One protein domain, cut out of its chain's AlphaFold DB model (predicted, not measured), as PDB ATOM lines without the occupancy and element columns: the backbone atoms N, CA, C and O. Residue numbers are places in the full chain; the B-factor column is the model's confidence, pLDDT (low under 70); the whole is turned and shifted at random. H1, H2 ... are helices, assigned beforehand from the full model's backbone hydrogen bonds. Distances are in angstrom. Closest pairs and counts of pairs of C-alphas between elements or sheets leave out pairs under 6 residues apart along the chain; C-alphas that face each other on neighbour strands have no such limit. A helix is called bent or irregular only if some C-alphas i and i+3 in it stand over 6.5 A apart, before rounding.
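Overview. This is residues 4 to 155 of the 224 residues of an uncharacterized protein of Tenericutes bacterium ADurb.BinA124 (UniProt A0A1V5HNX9). Four helices make a rod-shaped up-and-down bundle, each running against the one before it: the two longest, H2 and H3, lie side by side as a hairpin in the middle, with H1b along one side of this pair and H4 slanting over the other side. H1 is bent, and its short first arm, H1a, turns away from H1b to pack near the beginning of H3. The printed part has 152 residues with four named helices, in the order H1, H2, H3, H4, and no named strand; its class is all helix. The whole is only just loose, close to compact, with a radius of gyration of the C-alphas of 18.0 A and spans of 62 by 29 by 25 A.

Along the chain. H1, residues 4 to 35, was assigned as one helix by its hydrogen bonds but is bent: C-alphas 13 and 16 are 7.7 A apart. Its arms are H1a, residues 4 to 13, from C-alpha 4 at (-1.917, 16.570, -33.617), and H1b, residues 16 to 35, 27.8 A long; their lines stand at a steep tilt of 59 degrees. H2, residues 39 to 74, is 52.5 A long, with a kink of 32 degrees near residue 68; it is neither bent nor irregular, but only just: C-alphas 41 and 44 are 6.3 A apart. H3, residues 79 to 115, is 54.4 A long. H4, residues 128 to 152, is 35.9 A long and ends with C-alpha 152 at (10.590, 31.089, -53.258).

Arrangement. H2 and H3 are the hubs, touching three other helices each. They form a helical hairpin at a shallow tilt of 11 degrees, opposite ways; their closest C-alphas, of Leu 53 and Lys 97, are 6.1 A apart. H1b touches H3, the same way at a shallow tilt of 13 degrees, closest at the C-alphas of Ile 33 and Gly 107, 5.5 A. H1b and H2 form a hairpin, and H1b touches H2 with residues 29 to 33 alone, closest at the C-alphas of Ile 32 and Phe 45, 7.3 A. H1a touches H3 at a steep tilt of 54 degrees, closest at the C-alphas of Phe 7 and Ser 85, 5.4 A. H4 touches H2 the same way at a tilt of 37 degrees, only just steep, closest at the C-alphas of Gly 61 and Tyr 142, 4.6 A. H3 and H4 form a hairpin at a steep tilt of 38 degrees, closest at the C-alphas of Ala 94 and Asn 138, 5.0 A. H4 is apart from H1a and H1b. Every O i to N i+4 pair is within hydrogen-bond range in H1a, H1b, H3 and H4, and 27 of 32 in H2.

Size, cuts and confidence. The two C-alphas farthest apart, of Lys 76 and Asn 116, are 62.2 A from each other. The printed part has no cut. The links from H1 to H2 and from H2 to H3 are tight, and the link from H3 to H4, residues 116 to 127, is long. The mean pLDDT of the printed part is 75.7; residues 4 to 15, 43, 68 to 78, 114 to 124 and 154 to 155 are under 70.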
ATOM      1  N   LEU A   4      -1.264  15.370 -34.164       57.53
ATOM      2  CA  LEU A   4      -1.917  16.570 -33.617       57.53
ATOM      3  C   LEU A   4      -0.930  17.660 -33.178       57.53
ATOM      4  O   LEU A   4      -1.328  18.811 -33.013       57.53
ATOM      5  N   LYS A   5       0.353  17.328 -32.978       59.59
ATOM      6  CA  LYS A   5       1.367  18.307 -32.552       59.59
ATOM      7  C   LYS A   5       1.574  19.420 -33.593       59.59
ATOM      8  O   LYS A   5       1.519  20.583 -33.192       59.59
ATOM      9  N   PRO A   6       1.737  19.112 -34.897       56.62
ATOM     10  CA  PRO A   6       1.856  20.144 -35.922       56.62
ATOM     11  C   PRO A   6       0.601  21.013 -36.051       56.62
ATOM     12  O   PRO A   6       0.700  22.230 -36.169       56.62
ATOM     13  N   PHE A   7      -0.578  20.401 -35.919       57.94
ATOM     14  CA  PHE A   7      -1.855  21.112 -35.930       57.94
ATOM     15  C   PHE A   7      -1.985  22.094 -34.757       57.94
ATOM     16  O   PHE A   7      -2.396  23.235 -34.943       57.94
ATOM     17  N   LYS A   8      -1.569  21.697 -33.545       64.31
ATOM     18  CA  LYS A   8      -1.554  22.587 -32.372       64.31
ATOM     19  C   LYS A   8      -0.636  23.792 -32.580       64.31
ATOM     20  O   LYS A   8      -1.014  24.905 -32.248       64.31
ATOM     21  N   LEU A   9       0.557  23.582 -33.121       62.12
ATOM     22  CA  LEU A   9       1.538  24.644 -33.374       62.12
ATOM     23  C   LEU A   9       1.087  25.609 -34.484       62.12
ATOM     24  O   LEU A   9       1.261  26.821 -34.335       62.12
ATOM     25  N   HIS A  10       0.461  25.088 -35.543       63.16
ATOM     26  CA  HIS A  10      -0.268  25.891 -36.532       63.16
ATOM     27  C   HIS A  10      -1.391  26.698 -35.870       63.16
ATOM     28  O   HIS A  10      -1.501  27.901 -36.042       63.16
ATOM     29  N   TYR A  11      -2.182  26.092 -34.993       62.97
ATOM     30  CA  TYR A  11      -3.235  26.830 -34.302       62.97
ATOM     31  C   TYR A  11      -2.682  27.939 -33.385       62.97
ATOM     32  O   TYR A  11      -3.149  29.078 -33.409       62.97
ATOM     33  N   PHE A  12      -1.644  27.653 -32.594       62.34
ATOM     34  CA  PHE A  12      -1.101  28.602 -31.617       62.34
ATOM     35  C   PHE A  12      -0.352  29.780 -32.239       62.34
ATOM     36  O   PHE A  12      -0.443  30.886 -31.702       62.34
ATOM     37  N   SER A  13       0.348  29.563 -33.352       59.94
ATOM     38  CA  SER A  13       1.127  30.622 -34.005       59.94
ATOM     39  C   SER A  13       0.231  31.598 -34.781       59.94
ATOM     40  O   SER A  13       0.588  32.763 -34.933       59.94
ATOM     41  N   TYR A  14      -0.961  31.158 -35.205       63.00
ATOM     42  CA  TYR A  14      -1.804  31.904 -36.146       63.00
ATOM     43  C   TYR A  14      -3.117  32.408 -35.549       63.00
ATOM     44  O   TYR A  14      -3.685  33.357 -36.088       63.00
ATOM     45  N   ARG A  15      -3.573  31.873 -34.402       67.00
ATOM     46  CA  ARG A  15      -4.887  32.210 -33.818       67.00
ATOM     47  C   ARG A  15      -5.171  33.706 -33.708       67.00
ATOM     48  O   ARG A  15      -6.302  34.105 -33.922       67.00
ATOM     49  N   LYS A  16      -4.172  34.538 -33.381       70.25
ATOM     50  CA  LYS A  16      -4.387  35.982 -33.193       70.25
ATOM     51  C   LYS A  16      -4.569  36.709 -34.524       70.25
ATOM     52  O   LYS A  16      -5.555  37.412 -34.680       70.25
ATOM     53  N   ILE A  17      -3.653  36.519 -35.477       75.56
ATOM     54  CA  ILE A  17      -3.718  37.191 -36.787       75.56
ATOM     55  C   ILE A  17      -4.955  36.717 -37.552       75.56
ATOM     56  O   ILE A  17      -5.682  37.526 -38.118       75.56
ATOM     57  N   PHE A  18      -5.226  35.413 -37.501       73.88
ATOM     58  CA  PHE A  18      -6.368  34.809 -38.167       73.88
ATOM     59  C   PHE A  18      -7.700  35.297 -37.581       73.88
ATOM     60  O   PHE A  18      -8.600  35.668 -38.327       73.88
ATOM     61  N   LEU A  19      -7.806  35.372 -36.248       77.81
ATOM     62  CA  LEU A  19      -8.988  35.916 -35.578       77.81
ATOM     63  C   LEU A  19      -9.179  37.404 -35.883       77.81
ATOM     64  O   LEU A  19     -10.297  37.812 -36.169       77.81
ATOM     65  N   ILE A  20      -8.109  38.209 -35.843       78.81
ATOM     66  CA  ILE A  20      -8.187  39.643 -36.159       78.81
ATOM     67  C   ILE A  20      -8.666  39.838 -37.598       78.81
ATOM     68  O   ILE A  20      -9.606  40.593 -37.817       78.81
ATOM     69  N   ALA A  21      -8.073  39.137 -38.567       79.56
ATOM     70  CA  ALA A  21      -8.494  39.232 -39.962       79.56
ATOM     71  C   ALA A  21      -9.945  38.779 -40.151       79.56
ATOM     72  O   ALA A  21     -10.720  39.498 -40.768       79.56
ATOM     73  N   PHE A  22     -10.340  37.662 -39.537       81.69
ATOM     74  CA  PHE A  22     -11.721  37.192 -39.581       81.69
ATOM     75  C   PHE A  22     -12.705  38.223 -39.013       81.69
ATOM     76  O   PHE A  22     -13.720  38.518 -39.638       81.69
ATOM     77  N   VAL A  23     -12.395  38.820 -37.858       83.31
ATOM     78  CA  VAL A  23     -13.220  39.883 -37.269       83.31
ATOM     79  C   VAL A  23     -13.299  41.084 -38.212       83.31
ATOM     80  O   VAL A  23     -14.391  41.593 -38.444       83.31
ATOM     81  N   LEU A  24     -12.179  41.511 -38.801       83.38
ATOM     82  CA  LEU A  24     -12.156  42.618 -39.759       83.38
ATOM     83  C   LEU A  24     -12.960  42.311 -41.028       83.38
ATOM     84  O   LEU A  24     -13.649  43.192 -41.527       83.38
ATOM     85  N   GLU A  25     -12.919  41.079 -41.530       84.06
ATOM     86  CA  GLU A  25     -13.708  40.639 -42.685       84.06
ATOM     87  C   GLU A  25     -15.204  40.673 -42.390       84.06
ATOM     88  O   GLU A  25     -15.972  41.196 -43.195       84.06
ATOM     89  N   VAL A  26     -15.619  40.165 -41.228       84.81
ATOM     90  CA  VAL A  26     -17.023  40.206 -40.801       84.81
ATOM     91  C   VAL A  26     -17.481  41.651 -40.617       84.81
ATOM     92  O   VAL A  26     -18.537  42.022 -41.123       84.81
ATOM     93  N   LEU A  27     -16.685  42.490 -39.948       84.19
ATOM     94  CA  LEU A  27     -17.001  43.908 -39.767       84.19
ATOM     95  C   LEU A  27     -17.072  44.652 -41.101       84.19
ATOM     96  O   LEU A  27     -17.980  45.455 -41.290       84.19
ATOM     97  N   ALA A  28     -16.163  44.372 -42.035       81.19
ATOM     98  CA  ALA A  28     -16.189  44.953 -43.370       81.19
ATOM     99  C   ALA A  28     -17.428  44.501 -44.154       81.19
ATOM    100  O   ALA A  28     -18.103  45.341 -44.742       81.19
ATOM    101  N   ALA A  29     -17.785  43.213 -44.111       83.12
ATOM    102  CA  ALA A  29     -19.006  42.712 -44.736       83.12
ATOM    103  C   ALA A  29     -20.252  43.412 -44.171       83.12
ATOM    104  O   ALA A  29     -21.064  43.937 -44.931       83.12
ATOM    105  N   LEU A  30     -20.369  43.493 -42.842       82.69
ATOM    106  CA  LEU A  30     -21.464  44.202 -42.176       82.69
ATOM    107  C   LEU A  30     -21.485  45.688 -42.548       82.69
ATOM    108  O   LEU A  30     -22.543  46.216 -42.876       82.69
ATOM    109  N   ALA A  31     -20.333  46.360 -42.552       79.12
ATOM    110  CA  ALA A  31     -20.240  47.768 -42.922       79.12
ATOM    111  C   ALA A  31     -20.747  48.012 -44.349       79.12
ATOM    112  O   ALA A  31     -21.520  48.942 -44.558       79.12
ATOM    113  N   ILE A  32     -20.383  47.161 -45.316       76.69
ATOM    114  CA  ILE A  32     -20.878  47.290 -46.694       76.69
ATOM    115  C   ILE A  32     -22.411  47.127 -46.723       76.69
ATOM    116  O   ILE A  32     -23.084  47.951 -47.337       76.69
ATOM    117  N   ILE A  33     -22.965  46.136 -46.012       83.12
ATOM    118  CA  ILE A  33     -24.421  45.898 -45.936       83.12
ATOM    119  C   ILE A  33     -25.166  47.101 -45.338       83.12
ATOM    120  O   ILE A  33     -26.229  47.474 -45.824       83.12
ATOM    121  N   PHE A  34     -24.636  47.715 -44.276       80.31
ATOM    122  CA  PHE A  34     -25.317  48.819 -43.587       80.31
ATOM    123  C   PHE A  34     -25.151  50.178 -44.279       80.31
ATOM    124  O   PHE A  34     -26.048  51.020 -44.190       80.31
ATOM    125  N   VAL A  35     -24.016  50.412 -44.942       79.69
ATOM    126  CA  VAL A  35     -23.707  51.694 -45.594       79.69
ATOM    127  C   VAL A  35     -24.398  51.805 -46.952       79.69
ATOM    128  O   VAL A  35     -24.935  52.866 -47.279       79.69
ATOM    129  N   PHE A  36     -24.406  50.734 -47.749       74.69
ATOM    130  CA  PHE A  36     -24.919  50.775 -49.117       74.69
ATOM    131  C   PHE A  36     -26.321  50.180 -49.201       74.69
ATOM    132  O   PHE A  36     -26.509  48.975 -49.100       74.69
ATOM    133  N   LYS A  37     -27.307  51.051 -49.429       71.44
ATOM    134  CA  LYS A  37     -28.721  50.666 -49.556       71.44
ATOM    135  C   LYS A  37     -29.199  50.527 -51.003       71.44
ATOM    136  O   LYS A  37     -30.284  50.013 -51.219       71.44
ATOM    137  N   ASP A  38     -28.420  50.993 -51.981       73.50
ATOM    138  CA  ASP A  38     -28.726  50.858 -53.412       73.50
ATOM    139  C   ASP A  38     -27.978  49.651 -53.995       73.50
ATOM    140  O   ASP A  38     -26.744  49.607 -53.972       73.50
ATOM    141  N   VAL A  39     -28.726  48.706 -54.569       71.31
ATOM    142  CA  VAL A  39     -28.217  47.489 -55.227       71.31
ATOM    143  C   VAL A  39     -27.154  47.809 -56.286       71.31
ATOM    144  O   VAL A  39     -26.126  47.130 -56.355       71.31
ATOM    145  N   LYS A  40     -27.341  48.876 -57.077       70.94
ATOM    146  CA  LYS A  40     -26.406  49.268 -58.149       70.94
ATOM    147  C   LYS A  40     -25.046  49.692 -57.606       70.94
ATOM    148  O   LYS A  40     -24.032  49.528 -58.281       70.94
ATOM    149  N   VAL A  41     -25.029  50.260 -56.404       71.62
ATOM    150  CA  VAL A  41     -23.802  50.685 -55.724       71.62
ATOM    151  C   VAL A  41     -23.206  49.528 -54.936       71.62
ATOM    152  O   VAL A  41     -21.991  49.368 -54.925       71.62
ATOM    153  N   PHE A  42     -24.044  48.692 -54.329       72.75
ATOM    154  CA  PHE A  42     -23.628  47.570 -53.500       72.75
ATOM    155  C   PHE A  42     -22.906  46.470 -54.299       72.75
ATOM    156  O   PHE A  42     -21.885  45.948 -53.851       72.75
ATOM    157  N   TYR A  43     -23.378  46.160 -55.510       69.19
ATOM    158  CA  TYR A  43     -22.849  45.059 -56.321       69.19
ATOM    159  C   TYR A  43     -21.335  45.162 -56.632       69.19
ATOM    160  O   TYR A  43     -20.613  44.190 -56.390       69.19
ATOM    161  N   PRO A  44     -20.787  46.313 -57.071       70.38
ATOM    162  CA  PRO A  44     -19.341  46.484 -57.226       70.38
ATOM    163  C   PRO A  44     -18.539  46.210 -55.948       70.38
ATOM    164  O   PRO A  44     -17.501  45.556 -56.023       70.38
ATOM    165  N   PHE A  45     -19.022  46.630 -54.772       73.19
ATOM    166  CA  PHE A  45     -18.332  46.369 -53.500       73.19
ATOM    167  C   PHE A  45     -18.297  44.890 -53.132       73.19
ATOM    168  O   PHE A  45     -17.324  44.443 -52.528       73.19
ATOM    169  N   ILE A  46     -19.303  44.114 -53.534       74.38
ATOM    170  CA  ILE A  46     -19.282  42.659 -53.371       74.38
ATOM    171  C   ILE A  46     -18.143  42.060 -54.198       74.38
ATOM    172  O   ILE A  46     -17.359  41.277 -53.668       74.38
ATOM    173  N   VAL A  47     -17.987  42.469 -55.461       72.44
ATOM    174  CA  VAL A  47     -16.874  42.011 -56.313       72.44
ATOM    175  C   VAL A  47     -15.524  42.372 -55.688       72.44
ATOM    176  O   VAL A  47     -14.639  41.518 -55.597       72.44
ATOM    177  N   VAL A  48     -15.380  43.610 -55.202       74.56
ATOM    178  CA  VAL A  48     -14.171  44.064 -54.499       74.56
ATOM    179  C   VAL A  48     -13.875  43.189 -53.286       74.56
ATOM    180  O   VAL A  48     -12.743  42.744 -53.093       74.56
ATOM    181  N   PHE A  49     -14.891  42.930 -52.471       80.19
ATOM    182  CA  PHE A  49     -14.745  42.142 -51.261       80.19
ATOM    183  C   PHE A  49     -14.358  40.696 -51.573       80.19
ATOM    184  O   PHE A  49     -13.457  40.159 -50.938       80.19
ATOM    185  N   LEU A  50     -14.958  40.072 -52.591       77.56
ATOM    186  CA  LEU A  50     -14.588  38.721 -53.022       77.56
ATOM    187  C   LEU A  50     -13.118  38.642 -53.455       77.56
ATOM    188  O   LEU A  50     -12.417  37.700 -53.088       77.56
ATOM    189  N   VAL A  51     -12.625  39.647 -54.181       76.38
ATOM    190  CA  VAL A  51     -11.208  39.734 -54.568       76.38
ATOM    191  C   VAL A  51     -10.322  39.920 -53.336       76.38
ATOM    192  O   VAL A  51      -9.301  39.246 -53.203       76.38
ATOM    193  N   PHE A  52     -10.732  40.774 -52.399       79.81
ATOM    194  CA  PHE A  52     -10.041  40.960 -51.125       79.81
ATOM    195  C   PHE A  52      -9.934  39.654 -50.319       79.81
ATOM    196  O   PHE A  52      -8.858  39.348 -49.804       79.81
ATOM    197  N   LEU A  53     -10.990  38.833 -50.271       84.25
ATOM    198  CA  LEU A  53     -10.947  37.519 -49.621       84.25
ATOM    199  C   LEU A  53      -9.901  36.593 -50.259       84.25
ATOM    200  O   LEU A  53      -9.159  35.928 -49.533       84.25
ATOM    201  N   LEU A  54      -9.799  36.579 -51.594       79.06
ATOM    202  CA  LEU A  54      -8.787  35.792 -52.310       79.06
ATOM    203  C   LEU A  54      -7.368  36.285 -52.007       79.06
ATOM    204  O   LEU A  54      -6.483  35.468 -51.753       79.06
ATOM    205  N   ILE A  55      -7.151  37.604 -51.974       79.81
ATOM    206  CA  ILE A  55      -5.859  38.200 -51.601       79.81
ATOM    207  C   ILE A  55      -5.484  37.799 -50.174       79.81
ATOM    208  O   ILE A  55      -4.353  37.384 -49.933       79.81
ATOM    209  N   LEU A  56      -6.419  37.865 -49.224       83.12
ATOM    210  CA  LEU A  56      -6.151  37.440 -47.851       83.12
ATOM    211  C   LEU A  56      -5.829  35.946 -47.760       83.12
ATOM    212  O   LEU A  56      -4.891  35.576 -47.060       83.12
ATOM    213  N   SER A  57      -6.553  35.091 -48.484       85.12
ATOM    214  CA  SER A  57      -6.237  33.658 -48.569       85.12
ATOM    215  C   SER A  57      -4.841  33.412 -49.131       85.12
ATOM    216  O   SER A  57      -4.107  32.569 -48.614       85.12
ATOM    217  N   PHE A  58      -4.446  34.184 -50.143       81.25
ATOM    218  CA  PHE A  58      -3.102  34.144 -50.700       81.25
ATOM    219  C   PHE A  58      -2.055  34.549 -49.649       81.25
ATOM    220  O   PHE A  58      -1.099  33.812 -49.403       81.25
ATOM    221  N   VAL A  59      -2.242  35.699 -48.995       82.00
ATOM    222  CA  VAL A  59      -1.323  36.216 -47.968       82.00
ATOM    223  C   VAL A  59      -1.191  35.225 -46.818       82.00
ATOM    224  O   VAL A  59      -0.073  34.976 -46.374       82.00
ATOM    225  N   PHE A  60      -2.289  34.610 -46.373       83.88
ATOM    226  CA  PHE A  60      -2.249  33.602 -45.319       83.88
ATOM    227  C   PHE A  60      -1.473  32.356 -45.724       83.88
ATOM    228  O   PHE A  60      -0.586  31.957 -44.975       83.88
ATOM    229  N   GLY A  61      -1.729  31.791 -46.906       81.00
ATOM    230  CA  GLY A  61      -0.970  30.633 -47.385       81.00
ATOM    231  C   GLY A  61       0.526  30.939 -47.512       81.00
ATOM    232  O   GLY A  61       1.373  30.154 -47.088       81.00
ATOM    233  N   PHE A  62       0.869  32.126 -48.020       79.88
ATOM    234  CA  PHE A  62       2.261  32.549 -48.173       79.88
ATOM    235  C   PHE A  62       2.958  32.804 -46.830       79.88
ATOM    236  O   PHE A  62       4.099  32.380 -46.618       79.88
ATOM    237  N   TYR A  63       2.287  33.506 -45.917       77.25
ATOM    238  CA  TYR A  63       2.790  33.816 -44.580       77.25
ATOM    239  C   TYR A  63       2.990  32.535 -43.766       77.25
ATOM    240  O   TYR A  63       4.061  32.339 -43.189       77.25
ATOM    241  N   GLU A  64       2.004  31.635 -43.790       74.81
ATOM    242  CA  GLU A  64       2.029  30.385 -43.038       74.81
ATOM    243  C   GLU A  64       3.218  29.510 -43.412       74.81
ATOM    244  O   GLU A  64       4.002  29.081 -42.557       74.81
ATOM    245  N   TYR A  65       3.400  29.303 -44.714       74.69
ATOM    246  CA  TYR A  65       4.502  28.496 -45.196       74.69
ATOM    247  C   TYR A  65       5.854  29.163 -44.959       74.69
ATOM    248  O   TYR A  65       6.788  28.469 -44.574       74.69
ATOM    249  N   ASN A  66       5.995  30.482 -45.108       73.38
ATOM    250  CA  ASN A  66       7.278  31.128 -44.811       73.38
ATOM    251  C   ASN A  66       7.667  31.007 -43.334       73.38
ATOM    252  O   ASN A  66       8.816  30.689 -43.040       73.38
ATOM    253  N   HIS A  67       6.731  31.213 -42.406       70.38
ATOM    254  CA  HIS A  67       7.049  31.182 -40.978       70.38
ATOM    255  C   HIS A  67       7.295  29.768 -40.445       70.38
ATOM    256  O   HIS A  67       8.115  29.573 -39.543       70.38
ATOM    257  N   LEU A  68       6.577  28.771 -40.965       67.69
ATOM    258  CA  LEU A  68       6.636  27.414 -40.426       67.69
ATOM    259  C   LEU A  68       7.589  26.510 -41.178       67.69
ATOM    260  O   LEU A  68       8.112  25.582 -40.571       67.69
ATOM    261  N   CYS A  69       7.860  26.759 -42.458       65.00
ATOM    262  CA  CYS A  69       8.808  25.943 -43.208       65.00
ATOM    263  C   CYS A  69      10.190  25.975 -42.529       65.00
ATOM    264  O   CYS A  69      10.798  24.926 -42.323       65.00
ATOM    265  N   ASP A  70      10.628  27.133 -42.034       63.38
ATOM    266  CA  ASP A  70      11.917  27.247 -41.342       63.38
ATOM    267  C   ASP A  70      11.933  26.523 -39.988       63.38
ATOM    268  O   ASP A  70      12.922  25.887 -39.630       63.38
ATOM    269  N   HIS A  71      10.823  26.535 -39.245       62.66
ATOM    270  CA  HIS A  71      10.736  25.796 -37.988       62.66
ATOM    271  C   HIS A  71      10.640  24.281 -38.253       62.66
ATOM    272  O   HIS A  71      11.417  23.496 -37.723       62.66
ATOM    273  N   TYR A  72       9.726  23.832 -39.109       60.88
ATOM    274  CA  TYR A  72       9.393  22.412 -39.262       60.88
ATOM    275  C   TYR A  72      10.338  21.600 -40.128       60.88
ATOM    276  O   TYR A  72      10.411  20.392 -39.912       60.88
ATOM    277  N   PHE A  73      11.030  22.211 -41.095       59.56
ATOM    278  CA  PHE A  73      12.038  21.491 -41.876       59.56
ATOM    279  C   PHE A  73      13.357  21.322 -41.115       59.56
ATOM    280  O   PHE A  73      14.114  20.414 -41.455       59.56
ATOM    281  N   ASN A  74      13.619  22.156 -40.101       58.44
ATOM    282  CA  ASN A  74      14.810  22.053 -39.253       58.44
ATOM    283  C   ASN A  74      14.646  21.007 -38.144       58.44
ATOM    284  O   ASN A  74      15.573  20.252 -37.855       58.44
ATOM    285  N   PHE A  75      13.453  20.892 -37.559       56.56
ATOM    286  CA  PHE A  75      13.127  19.723 -36.749       56.56
ATOM    287  C   PHE A  75      12.923  18.527 -37.692       56.56
ATOM    288  O   PHE A  75      12.274  18.662 -38.725       56.56
ATOM    289  N   LYS A  76      13.414  17.326 -37.358       56.44
ATOM    290  CA  LYS A  76      13.094  16.067 -38.082       56.44
ATOM    291  C   LYS A  76      11.609  15.666 -37.927       56.44
ATOM    292  O   LYS A  76      11.270  14.495 -37.780       56.44
ATOM    293  N   THR A  77      10.710  16.642 -37.881       57.47
ATOM    294  CA  THR A  77       9.266  16.492 -37.786       57.47
ATOM    295  C   THR A  77       8.730  15.836 -39.049       57.47
ATOM    296  O   THR A  77       9.214  16.074 -40.155       57.47
ATOM    297  N   ASN A  78       7.695  15.015 -38.880       68.75
ATOM    298  CA  ASN A  78       7.044  14.300 -39.968       68.75
ATOM    299  C   ASN A  78       6.496  15.286 -41.025       68.75
ATOM    300  O   ASN A  78       5.484  15.952 -40.796       68.75
ATOM    301  N   ARG A  79       7.170  15.373 -42.183       71.69
ATOM    302  CA  ARG A  79       6.831  16.279 -43.300       71.69
ATOM    303  C   ARG A  79       5.395  16.087 -43.788       71.69
ATOM    304  O   ARG A  79       4.725  17.063 -44.114       71.69
ATOM    305  N   LEU A  80       4.909  14.845 -43.768       73.81
ATOM    306  CA  LEU A  80       3.532  14.516 -44.127       73.81
ATOM    307  C   LEU A  80       2.538  15.183 -43.170       73.81
ATOM    308  O   LEU A  80       1.565  15.784 -43.611       73.81
ATOM    309  N   SER A  81       2.800  15.143 -41.862       71.88
ATOM    310  CA  SER A  81       1.923  15.770 -40.867       71.88
ATOM    311  C   SER A  81       1.882  17.296 -40.998       71.88
ATOM    312  O   SER A  81       0.832  17.894 -40.764       71.88
ATOM    313  N   PHE A  82       2.990  17.932 -41.396       75.31
ATOM    314  CA  PHE A  82       3.023  19.369 -41.695       75.31
ATOM    315  C   PHE A  82       2.181  19.715 -42.932       75.31
ATOM    316  O   PHE A  82       1.357  20.631 -42.878       75.31
ATOM    317  N   PHE A  83       2.330  18.945 -44.014       77.69
ATOM    318  CA  PHE A  83       1.548  19.133 -45.237       77.69
ATOM    319  C   PHE A  83       0.044  18.955 -44.987       77.69
ATOM    320  O   PHE A  83      -0.742  19.837 -45.319       77.69
ATOM    321  N   VAL A  84      -0.347  17.866 -44.315       80.88
ATOM    322  CA  VAL A  84      -1.750  17.595 -43.959       80.88
ATOM    323  C   VAL A  84      -2.320  18.700 -43.070       80.88
ATOM    324  O   VAL A  84      -3.457  19.115 -43.267       80.88
ATOM    325  N   SER A  85      -1.536  19.222 -42.121       80.25
ATOM    326  CA  SER A  85      -1.996  20.335 -41.280       80.25
ATOM    327  C   SER A  85      -2.235  21.602 -42.102       80.25
ATOM    328  O   SER A  85      -3.282  22.216 -41.952       80.25
ATOM    329  N   SER A  86      -1.322  21.943 -43.014       80.31
ATOM    330  CA  SER A  86      -1.468  23.121 -43.887       80.31
ATOM    331  C   SER A  86      -2.695  22.997 -44.804       80.31
ATOM    332  O   SER A  86      -3.425  23.958 -45.018       80.31
ATOM    333  N   LEU A  87      -2.987  21.787 -45.299       86.00
ATOM    334  CA  LEU A  87      -4.205  21.515 -46.068       86.00
ATOM    335  C   LEU A  87      -5.473  21.770 -45.239       86.00
ATOM    336  O   LEU A  87      -6.397  22.428 -45.712       86.00
ATOM    337  N   LEU A  88      -5.513  21.274 -43.998       86.69
ATOM    338  CA  LEU A  88      -6.645  21.501 -43.094       86.69
ATOM    339  C   LEU A  88      -6.826  22.989 -42.769       86.69
ATOM    340  O   LEU A  88      -7.960  23.462 -42.733       86.69
ATOM    341  N   PHE A  89      -5.736  23.735 -42.577       84.62
ATOM    342  CA  PHE A  89      -5.797  25.184 -42.377       84.62
ATOM    343  C   PHE A  89      -6.317  25.920 -43.612       84.62
ATOM    344  O   PHE A  89      -7.183  26.784 -43.474       84.62
ATOM    345  N   GLY A  90      -5.900  25.520 -44.815       87.56
ATOM    346  CA  GLY A  90      -6.455  26.043 -46.064       87.56
ATOM    347  C   GLY A  90      -7.963  25.813 -46.193       87.56
ATOM    348  O   GLY A  90      -8.694  26.726 -46.579       87.56
ATOM    349  N   ILE A  91      -8.446  24.629 -45.801       91.44
ATOM    350  CA  ILE A  91      -9.880  24.299 -45.766       91.44
ATOM    351  C   ILE A  91     -10.624  25.184 -44.761       91.44
ATOM    352  O   ILE A  91     -11.639  25.784 -45.109       91.44
ATOM    353  N   ILE A  92     -10.119  25.300 -43.530       90.38
ATOM    354  CA  ILE A  92     -10.728  26.137 -42.486       90.38
ATOM    355  C   ILE A  92     -10.771  27.603 -42.933       90.38
ATOM    356  O   ILE A  92     -11.802  28.258 -42.799       90.38
ATOM    357  N   ASN A  93      -9.682  28.107 -43.516       89.06
ATOM    358  CA  ASN A  93      -9.632  29.456 -44.061       89.06
ATOM    359  C   ASN A  93     -10.692  29.660 -45.141       89.06
ATOM    360  O   ASN A  93     -11.475  30.600 -45.048       89.06
ATOM    361  N   ALA A  94     -10.777  28.753 -46.112       91.38
ATOM    362  CA  ALA A  94     -11.781  28.836 -47.161       91.38
ATOM    363  C   ALA A  94     -13.217  28.806 -46.614       91.38
ATOM    364  O   ALA A  94     -14.051  29.558 -47.109       91.38
ATOM    365  N   LEU A  95     -13.502  28.018 -45.568       93.38
ATOM    366  CA  LEU A  95     -14.811  28.043 -44.901       93.38
ATOM    367  C   LEU A  95     -15.132  29.437 -44.355       93.38
ATOM    368  O   LEU A  95     -16.212  29.959 -44.627       93.38
ATOM    369  N   PHE A  96     -14.192  30.072 -43.652       92.06
ATOM    370  CA  PHE A  96     -14.398  31.422 -43.125       92.06
ATOM    371  C   PHE A  96     -14.621  32.461 -44.229       92.06
ATOM    372  O   PHE A  96     -15.540  33.273 -44.115       92.06
ATOM    373  N   LYS A  97     -13.858  32.402 -45.330       90.25
ATOM    374  CA  LYS A  97     -14.061  33.294 -46.488       90.25
ATOM    375  C   LYS A  97     -15.433  33.094 -47.121       90.25
ATOM    376  O   LYS A  97     -16.122  34.066 -47.419       90.25
ATOM    377  N   THR A  98     -15.858  31.845 -47.286       92.44
ATOM    378  CA  THR A  98     -17.178  31.519 -47.832       92.44
ATOM    379  C   THR A  98     -18.301  32.001 -46.912       92.44
ATOM    380  O   THR A  98     -19.297  32.528 -47.403       92.44
ATOM    381  N   MET A  99     -18.136  31.901 -45.589       91.88
ATOM    382  CA  MET A  99     -19.092  32.459 -44.623       91.88
ATOM    383  C   MET A  99     -19.171  33.990 -44.712       91.88
ATOM    384  O   MET A  99     -20.272  34.537 -44.751       91.88
ATOM    385  N   ALA A 100     -18.031  34.682 -44.803       90.69
ATOM    386  CA  ALA A 100     -17.991  36.137 -44.961       90.69
ATOM    387  C   ALA A 100     -18.643  36.595 -46.280       90.69
ATOM    388  O   ALA A 100     -19.434  37.537 -46.288       90.69
ATOM    389  N   ALA A 101     -18.383  35.891 -47.388       88.88
ATOM    390  CA  ALA A 101     -19.062  36.129 -48.662       88.88
ATOM    391  C   ALA A 101     -20.578  35.876 -48.567       88.88
ATOM    392  O   ALA A 101     -21.371  36.634 -49.122       88.88
ATOM    393  N   GLY A 102     -20.994  34.851 -47.817       89.81
ATOM    394  CA  GLY A 102     -22.405  34.554 -47.584       89.81
ATOM    395  C   GLY A 102     -23.152  35.646 -46.836       89.81
ATOM    396  O   GLY A 102     -24.290  35.938 -47.196       89.81
ATOM    397  N   LEU A 103     -22.510  36.309 -45.869       91.00
ATOM    398  CA  LEU A 103     -23.094  37.483 -45.212       91.00
ATOM    399  C   LEU A 103     -23.402  38.593 -46.225       91.00
ATOM    400  O   LEU A 103     -24.498  39.151 -46.201       91.00
ATOM    401  N   LEU A 104     -22.484  38.873 -47.156       87.56
ATOM    402  CA  LEU A 104     -22.705  39.877 -48.201       87.56
ATOM    403  C   LEU A 104     -23.817  39.496 -49.173       87.56
ATOM    404  O   LEU A 104     -24.662  40.331 -49.486       87.56
ATOM    405  N   PHE A 105     -23.843  38.248 -49.635       88.19
ATOM    406  CA  PHE A 105     -24.895  37.770 -50.532       88.19
ATOM    407  C   PHE A 105     -26.271  37.784 -49.868       88.19
ATOM    408  O   PHE A 105     -27.262  38.115 -50.516       88.19
ATOM    409  N   TYR A 106     -26.337  37.487 -48.570       87.19
ATOM    410  CA  TYR A 106     -27.563  37.631 -47.795       87.19
ATOM    411  C   TYR A 106     -28.003  39.098 -47.685       87.19
ATOM    412  O   TYR A 106     -29.180  39.407 -47.867       87.19
ATOM    413  N   GLY A 107     -27.064  40.018 -47.443       85.00
ATOM    414  CA  GLY A 107     -27.350  41.452 -47.463       85.00
ATOM    415  C   GLY A 107     -27.868  41.926 -48.823       85.00
ATOM    416  O   GLY A 107     -28.816  42.710 -48.876       85.00
ATOM    417  N   LEU A 108     -27.293  41.425 -49.924       82.00
ATOM    418  CA  LEU A 108     -27.724  41.760 -51.287       82.00
ATOM    419  C   LEU A 108     -29.161  41.311 -51.526       82.00
ATOM    420  O   LEU A 108     -29.987  42.119 -51.936       82.00
ATOM    421  N   PHE A 109     -29.467  40.064 -51.168       83.12
ATOM    422  CA  PHE A 109     -30.816  39.515 -51.241       83.12
ATOM    423  C   PHE A 109     -31.835  40.379 -50.490       83.12
ATOM    424  O   PHE A 109     -32.874  40.737 -51.038       83.12
ATOM    425  N   LYS A 110     -31.519  40.769 -49.249       82.06
ATOM    426  CA  LYS A 110     -32.401  41.621 -48.441       82.06
ATOM    427  C   LYS A 110     -32.618  43.000 -49.060       82.06
ATOM    428  O   LYS A 110     -33.713  43.553 -48.970       82.06
ATOM    429  N   THR A 111     -31.588  43.545 -49.696       77.69
ATOM    430  CA  THR A 111     -31.651  44.851 -50.360       77.69
ATOM    431  C   THR A 111     -32.493  44.782 -51.640       77.69
ATOM    432  O   THR A 111     -33.324  45.661 -51.859       77.69
ATOM    433  N   GLU A 112     -32.354  43.718 -52.438       76.25
ATOM    434  CA  GLU A 112     -33.178  43.475 -53.636       76.25
ATOM    435  C   GLU A 112     -34.659  43.244 -53.293       76.25
ATOM    436  O   GLU A 112     -35.527  43.841 -53.927       76.25
ATOM    437  N   GLU A 113     -34.950  42.450 -52.253       73.81
ATOM    438  CA  GLU A 113     -36.315  42.191 -51.762       73.81
ATOM    439  C   GLU A 113     -37.023  43.486 -51.329       73.81
ATOM    440  O   GLU A 113     -38.211  43.667 -51.573       73.81
ATOM    441  N   THR A 114     -36.286  44.418 -50.719       69.62
ATOM    442  CA  THR A 114     -36.853  45.673 -50.201       69.62
ATOM    443  C   THR A 114     -37.151  46.689 -51.310       69.62
ATOM    444  O   THR A 114     -38.054  47.511 -51.167       69.62
ATOM    445  N   LEU A 115     -36.390  46.669 -52.406       66.31
ATOM    446  CA  LEU A 115     -36.451  47.704 -53.443       66.31
ATOM    447  C   LEU A 115     -37.343  47.350 -54.638       66.31
ATOM    448  O   LEU A 115     -37.491  48.198 -55.519       66.31
ATOM    449  N   ASN A 116     -37.924  46.141 -54.695       61.88
ATOM    450  CA  ASN A 116     -38.653  45.625 -55.870       61.88
ATOM    451  C   ASN A 116     -37.895  45.880 -57.187       61.88
ATOM    452  O   ASN A 116     -38.486  46.097 -58.245       61.88
ATOM    453  N   SER A 117     -36.567  45.919 -57.113       57.62
ATOM    454  CA  SER A 117     -35.721  46.202 -58.256       57.62
ATOM    455  C   SER A 117     -35.769  45.002 -59.189       57.62
ATOM    456  O   SER A 117     -35.392  43.902 -58.785       57.62
ATOM    457  N   GLU A 118     -36.218  45.215 -60.430       55.94
ATOM    458  CA  GLU A 118     -36.061  44.235 -61.507       55.94
ATOM    459  C   GLU A 118     -34.618  43.729 -61.501       55.94
ATOM    460  O   GLU A 118     -33.688  44.522 -61.328       55.94
ATOM    461  N   THR A 119     -34.445  42.410 -61.625       55.41
ATOM    462  CA  THR A 119     -33.184  41.676 -61.446       55.41
ATOM    463  C   THR A 119     -32.056  42.248 -62.304       55.41
ATOM    464  O   THR A 119     -31.783  41.783 -63.408       55.41
ATOM    465  N   LEU A 120     -31.381  43.270 -61.780       53.00
ATOM    466  CA  LEU A 120     -30.217  43.924 -62.377       53.00
ATOM    467  C   LEU A 120     -28.980  43.020 -62.333       53.00
ATOM    468  O   LEU A 120     -28.012  43.260 -63.050       53.00
ATOM    469  N   VAL A 121     -29.005  41.981 -61.495       56.34
ATOM    470  CA  VAL A 121     -27.878  41.088 -61.249       56.34
ATOM    471  C   VAL A 121     -28.149  39.727 -61.891       56.34
ATOM    472  O   VAL A 121     -28.939  38.929 -61.400       56.34
ATOM    473  N   SER A 122     -27.448  39.431 -62.988       56.66
ATOM    474  CA  SER A 122     -27.487  38.119 -63.658       56.66
ATOM    475  C   SER A 122     -26.684  37.032 -62.926       56.66
ATOM    476  O   SER A 122     -26.724  35.857 -63.301       56.66
ATOM    477  N   PHE A 123     -25.935  37.404 -61.884       61.34
ATOM    478  CA  PHE A 123     -25.047  36.506 -61.156       61.34
ATOM    479  C   PHE A 123     -25.806  35.700 -60.083       61.34
ATOM    480  O   PHE A 123     -26.477  36.287 -59.239       61.34
ATOM    481  N   PRO A 124     -25.693  34.360 -60.046       66.31
ATOM    482  CA  PRO A 124     -26.471  33.515 -59.139       66.31
ATOM    483  C   PRO A 124     -25.895  33.477 -57.708       66.31
ATOM    484  O   PRO A 124     -25.453  32.431 -57.227       66.31
ATOM    485  N   TYR A 125     -25.897  34.609 -57.005       70.44
ATOM    486  CA  TYR A 125     -25.173  34.798 -55.740       70.44
ATOM    487  C   TYR A 125     -25.673  33.932 -54.562       70.44
ATOM    488  O   TYR A 125     -24.886  33.624 -53.673       70.44
ATOM    489  N   LEU A 126     -26.929  33.462 -54.567       76.94
ATOM    490  CA  LEU A 126     -27.460  32.541 -53.539       76.94
ATOM    491  C   LEU A 126     -27.422  31.053 -53.920       76.94
ATOM    492  O   LEU A 126     -27.849  30.206 -53.134       76.94
ATOM    493  N   LYS A 127     -26.927  30.686 -55.109       77.81
ATOM    494  CA  LYS A 127     -26.857  29.265 -55.484       77.81
ATOM    495  C   LYS A 127     -25.723  28.568 -54.740       77.81
ATOM    496  O   LYS A 127     -24.613  29.087 -54.657       77.81
ATOM    497  N   VAL A 128     -25.970  27.331 -54.302       80.62
ATOM    498  CA  VAL A 128     -24.960  26.459 -53.666       80.62
ATOM    499  C   VAL A 128     -23.688  26.358 -54.517       80.62
ATOM    500  O   VAL A 128     -22.581  26.385 -53.986       80.62
ATOM    501  N   THR A 129     -23.828  26.331 -55.845       71.75
ATOM    502  CA  THR A 129     -22.703  26.309 -56.793       71.75
ATOM    503  C   THR A 129     -21.762  27.503 -56.637       71.75
ATOM    504  O   THR A 129     -20.552  27.338 -56.765       71.75
ATOM    505  N   THR A 130     -22.283  28.686 -56.312       77.25
ATOM    506  CA  THR A 130     -21.484  29.901 -56.092       77.25
ATOM    507  C   THR A 130     -20.663  29.796 -54.809       77.25
ATOM    508  O   THR A 130     -19.474  30.108 -54.811       77.25
ATOM    509  N   PHE A 131     -21.249  29.272 -53.730       80.50
ATOM    510  CA  PHE A 131     -20.530  29.023 -52.476       80.50
ATOM    511  C   PHE A 131     -19.438  27.963 -52.630       80.50
ATOM    512  O   PHE A 131     -18.325  28.152 -52.138       80.50
ATOM    513  N   LEU A 132     -19.732  26.876 -53.351       79.75
ATOM    514  CA  LEU A 132     -18.748  25.837 -53.665       79.75
ATOM    515  C   LEU A 132     -17.595  26.389 -54.505       79.75
ATOM    516  O   LEU A 132     -16.441  26.064 -54.236       79.75
ATOM    517  N   LEU A 133     -17.893  27.256 -55.475       76.31
ATOM    518  CA  LEU A 133     -16.882  27.908 -56.300       76.31
ATOM    519  C   LEU A 133     -15.970  28.812 -55.460       76.31
ATOM    520  O   LEU A 133     -14.751  28.684 -55.550       76.31
ATOM    521  N   ILE A 134     -16.536  29.678 -54.610       83.31
ATOM    522  CA  ILE A 134     -15.766  30.559 -53.712       83.31
ATOM    523  C   ILE A 134     -14.900  29.736 -52.760       83.31
ATOM    524  O   ILE A 134     -13.721  30.044 -52.577       83.31
ATOM    525  N   PHE A 135     -15.464  28.677 -52.181       85.44
ATOM    526  CA  PHE A 135     -14.738  27.766 -51.307       85.44
ATOM    527  C   PHE A 135     -13.551  27.124 -52.039       85.44
ATOM    528  O   PHE A 135     -12.412  27.247 -51.590       85.44
ATOM    529  N   ALA A 136     -13.795  26.508 -53.198       77.94
ATOM    530  CA  ALA A 136     -12.764  25.839 -53.988       77.94
ATOM    531  C   ALA A 136     -11.655  26.805 -54.434       77.94
ATOM    532  O   ALA A 136     -10.476  26.473 -54.322       77.94
ATOM    533  N   LEU A 137     -12.014  28.019 -54.868       79.19
ATOM    534  CA  LEU A 137     -11.058  29.070 -55.226       79.19
ATOM    535  C   LEU A 137     -10.184  29.478 -54.041       79.19
ATOM    536  O   LEU A 137      -8.970  29.579 -54.195       79.19
ATOM    537  N   ASN A 138     -10.763  29.678 -52.854       85.88
ATOM    538  CA  ASN A 138      -9.984  30.054 -51.673       85.88
ATOM    539  C   ASN A 138      -9.046  28.930 -51.214       85.88
ATOM    540  O   ASN A 138      -7.902  29.219 -50.861       85.88
ATOM    541  N   VAL A 139      -9.477  27.663 -51.278       84.56
ATOM    542  CA  VAL A 139      -8.592  26.510 -51.028       84.56
ATOM    543  C   VAL A 139      -7.450  26.494 -52.043       84.56
ATOM    544  O   VAL A 139      -6.284  26.404 -51.657       84.56
ATOM    545  N   PHE A 140      -7.764  26.618 -53.335       82.62
ATOM    546  CA  PHE A 140      -6.771  26.598 -54.405       82.62
ATOM    547  C   PHE A 140      -5.737  27.717 -54.248       82.62
ATOM    548  O   PHE A 140      -4.540  27.442 -54.243       82.62
ATOM    549  N   VAL A 141      -6.183  28.961 -54.061       81.94
ATOM    550  CA  VAL A 141      -5.309  30.134 -53.911       81.94
ATOM    551  C   VAL A 141      -4.402  29.997 -52.693       81.94
ATOM    552  O   VAL A 141      -3.208  30.279 -52.779       81.94
ATOM    553  N   TYR A 142      -4.938  29.519 -51.574       87.06
ATOM    554  CA  TYR A 142      -4.162  29.304 -50.362       87.06
ATOM    555  C   TYR A 142      -3.077  28.225 -50.554       87.06
ATOM    556  O   TYR A 142      -1.915  28.428 -50.186       87.06
ATOM    557  N   LEU A 143      -3.421  27.082 -51.161       81.31
ATOM    558  CA  LEU A 143      -2.461  26.003 -51.426       81.31
ATOM    559  C   LEU A 143      -1.420  26.421 -52.466       81.31
ATOM    560  O   LEU A 143      -0.237  26.112 -52.314       81.31
ATOM    561  N   PHE A 144      -1.838  27.167 -53.487       81.88
ATOM    562  CA  PHE A 144      -0.943  27.743 -54.481       81.88
ATOM    563  C   PHE A 144       0.062  28.701 -53.833       81.88
ATOM    564  O   PHE A 144       1.263  28.566 -54.055       81.88
ATOM    565  N   ALA A 145      -0.398  29.610 -52.969       81.94
ATOM    566  CA  ALA A 145       0.467  30.528 -52.233       81.94
ATOM    567  C   ALA A 145       1.454  29.788 -51.316       81.94
ATOM    568  O   ALA A 145       2.632  30.139 -51.249       81.94
ATOM    569  N   SER A 146       0.987  28.722 -50.665       79.88
ATOM    570  CA  SER A 146       1.806  27.846 -49.824       79.88
ATOM    571  C   SER A 146       2.918  27.159 -50.628       79.88
ATOM    572  O   SER A 146       4.090  27.172 -50.242       79.88
ATOM    573  N   PHE A 147       2.576  26.596 -51.789       79.06
ATOM    574  CA  PHE A 147       3.538  25.971 -52.698       79.06
ATOM    575  C   PHE A 147       4.536  26.990 -53.258       79.06
ATOM    576  O   PHE A 147       5.743  26.740 -53.295       79.06
ATOM    577  N   LEU A 148       4.049  28.173 -53.625       77.81
ATOM    578  CA  LEU A 148       4.884  29.254 -54.119       77.81
ATOM    579  C   LEU A 148       5.878  29.737 -53.059       77.81
ATOM    580  O   LEU A 148       7.052  29.925 -53.369       77.81
ATOM    581  N   ALA A 149       5.452  29.873 -51.800       77.25
ATOM    582  CA  ALA A 149       6.342  30.195 -50.688       77.25
ATOM    583  C   ALA A 149       7.459  29.149 -50.519       77.25
ATOM    584  O   ALA A 149       8.606  29.507 -50.242       77.25
ATOM    585  N   LEU A 150       7.165  27.864 -50.751       74.88
ATOM    586  CA  LEU A 150       8.171  26.801 -50.725       74.88
ATOM    587  C   LEU A 150       9.176  26.908 -51.883       74.88
ATOM    588  O   LEU A 150      10.371  26.719 -51.654       74.88
ATOM    589  N   ILE A 151       8.734  27.249 -53.096       74.56
ATOM    590  CA  ILE A 151       9.634  27.496 -54.238       74.56
ATOM    591  C   ILE A 151      10.521  28.716 -53.963       74.56
ATOM    592  O   ILE A 151      11.746  28.657 -54.105       74.56
ATOM    593  N   LEU A 152       9.913  29.816 -53.513       71.69
ATOM    594  CA  LEU A 152      10.590  31.089 -53.258       71.69
ATOM    595  C   LEU A 152      11.428  31.090 -51.970       71.69
ATOM    596  O   LEU A 152      12.147  32.050 -51.699       71.69
ATOM    597  N   ARG A 153      11.405  30.010 -51.182       71.94
ATOM    598  CA  ARG A 153      12.254  29.843 -49.992       71.94
ATOM    599  C   ARG A 153      13.733  30.069 -50.290       71.94
ATOM    600  O   ARG A 153      14.441  30.647 -49.472       71.94
ATOM    601  N   LYS A 154      14.215  29.555 -51.423       68.19
ATOM    602  CA  LYS A 154      15.644  29.582 -51.769       68.19
ATOM    603  C   LYS A 154      16.069  30.876 -52.468       68.19
ATOM    604  O   LYS A 154      17.263  31.101 -52.643       68.19
ATOM    605  N   THR A 155      15.128  31.730 -52.866       65.94
ATOM    606  CA  THR A 155      15.422  32.937 -53.639       65.94
ATOM    607  C   THR A 155      15.480  34.158 -52.721       65.94
ATOM    608  O   THR A 155      14.466  34.746 -52.352       65.94
TER     609      THR A 155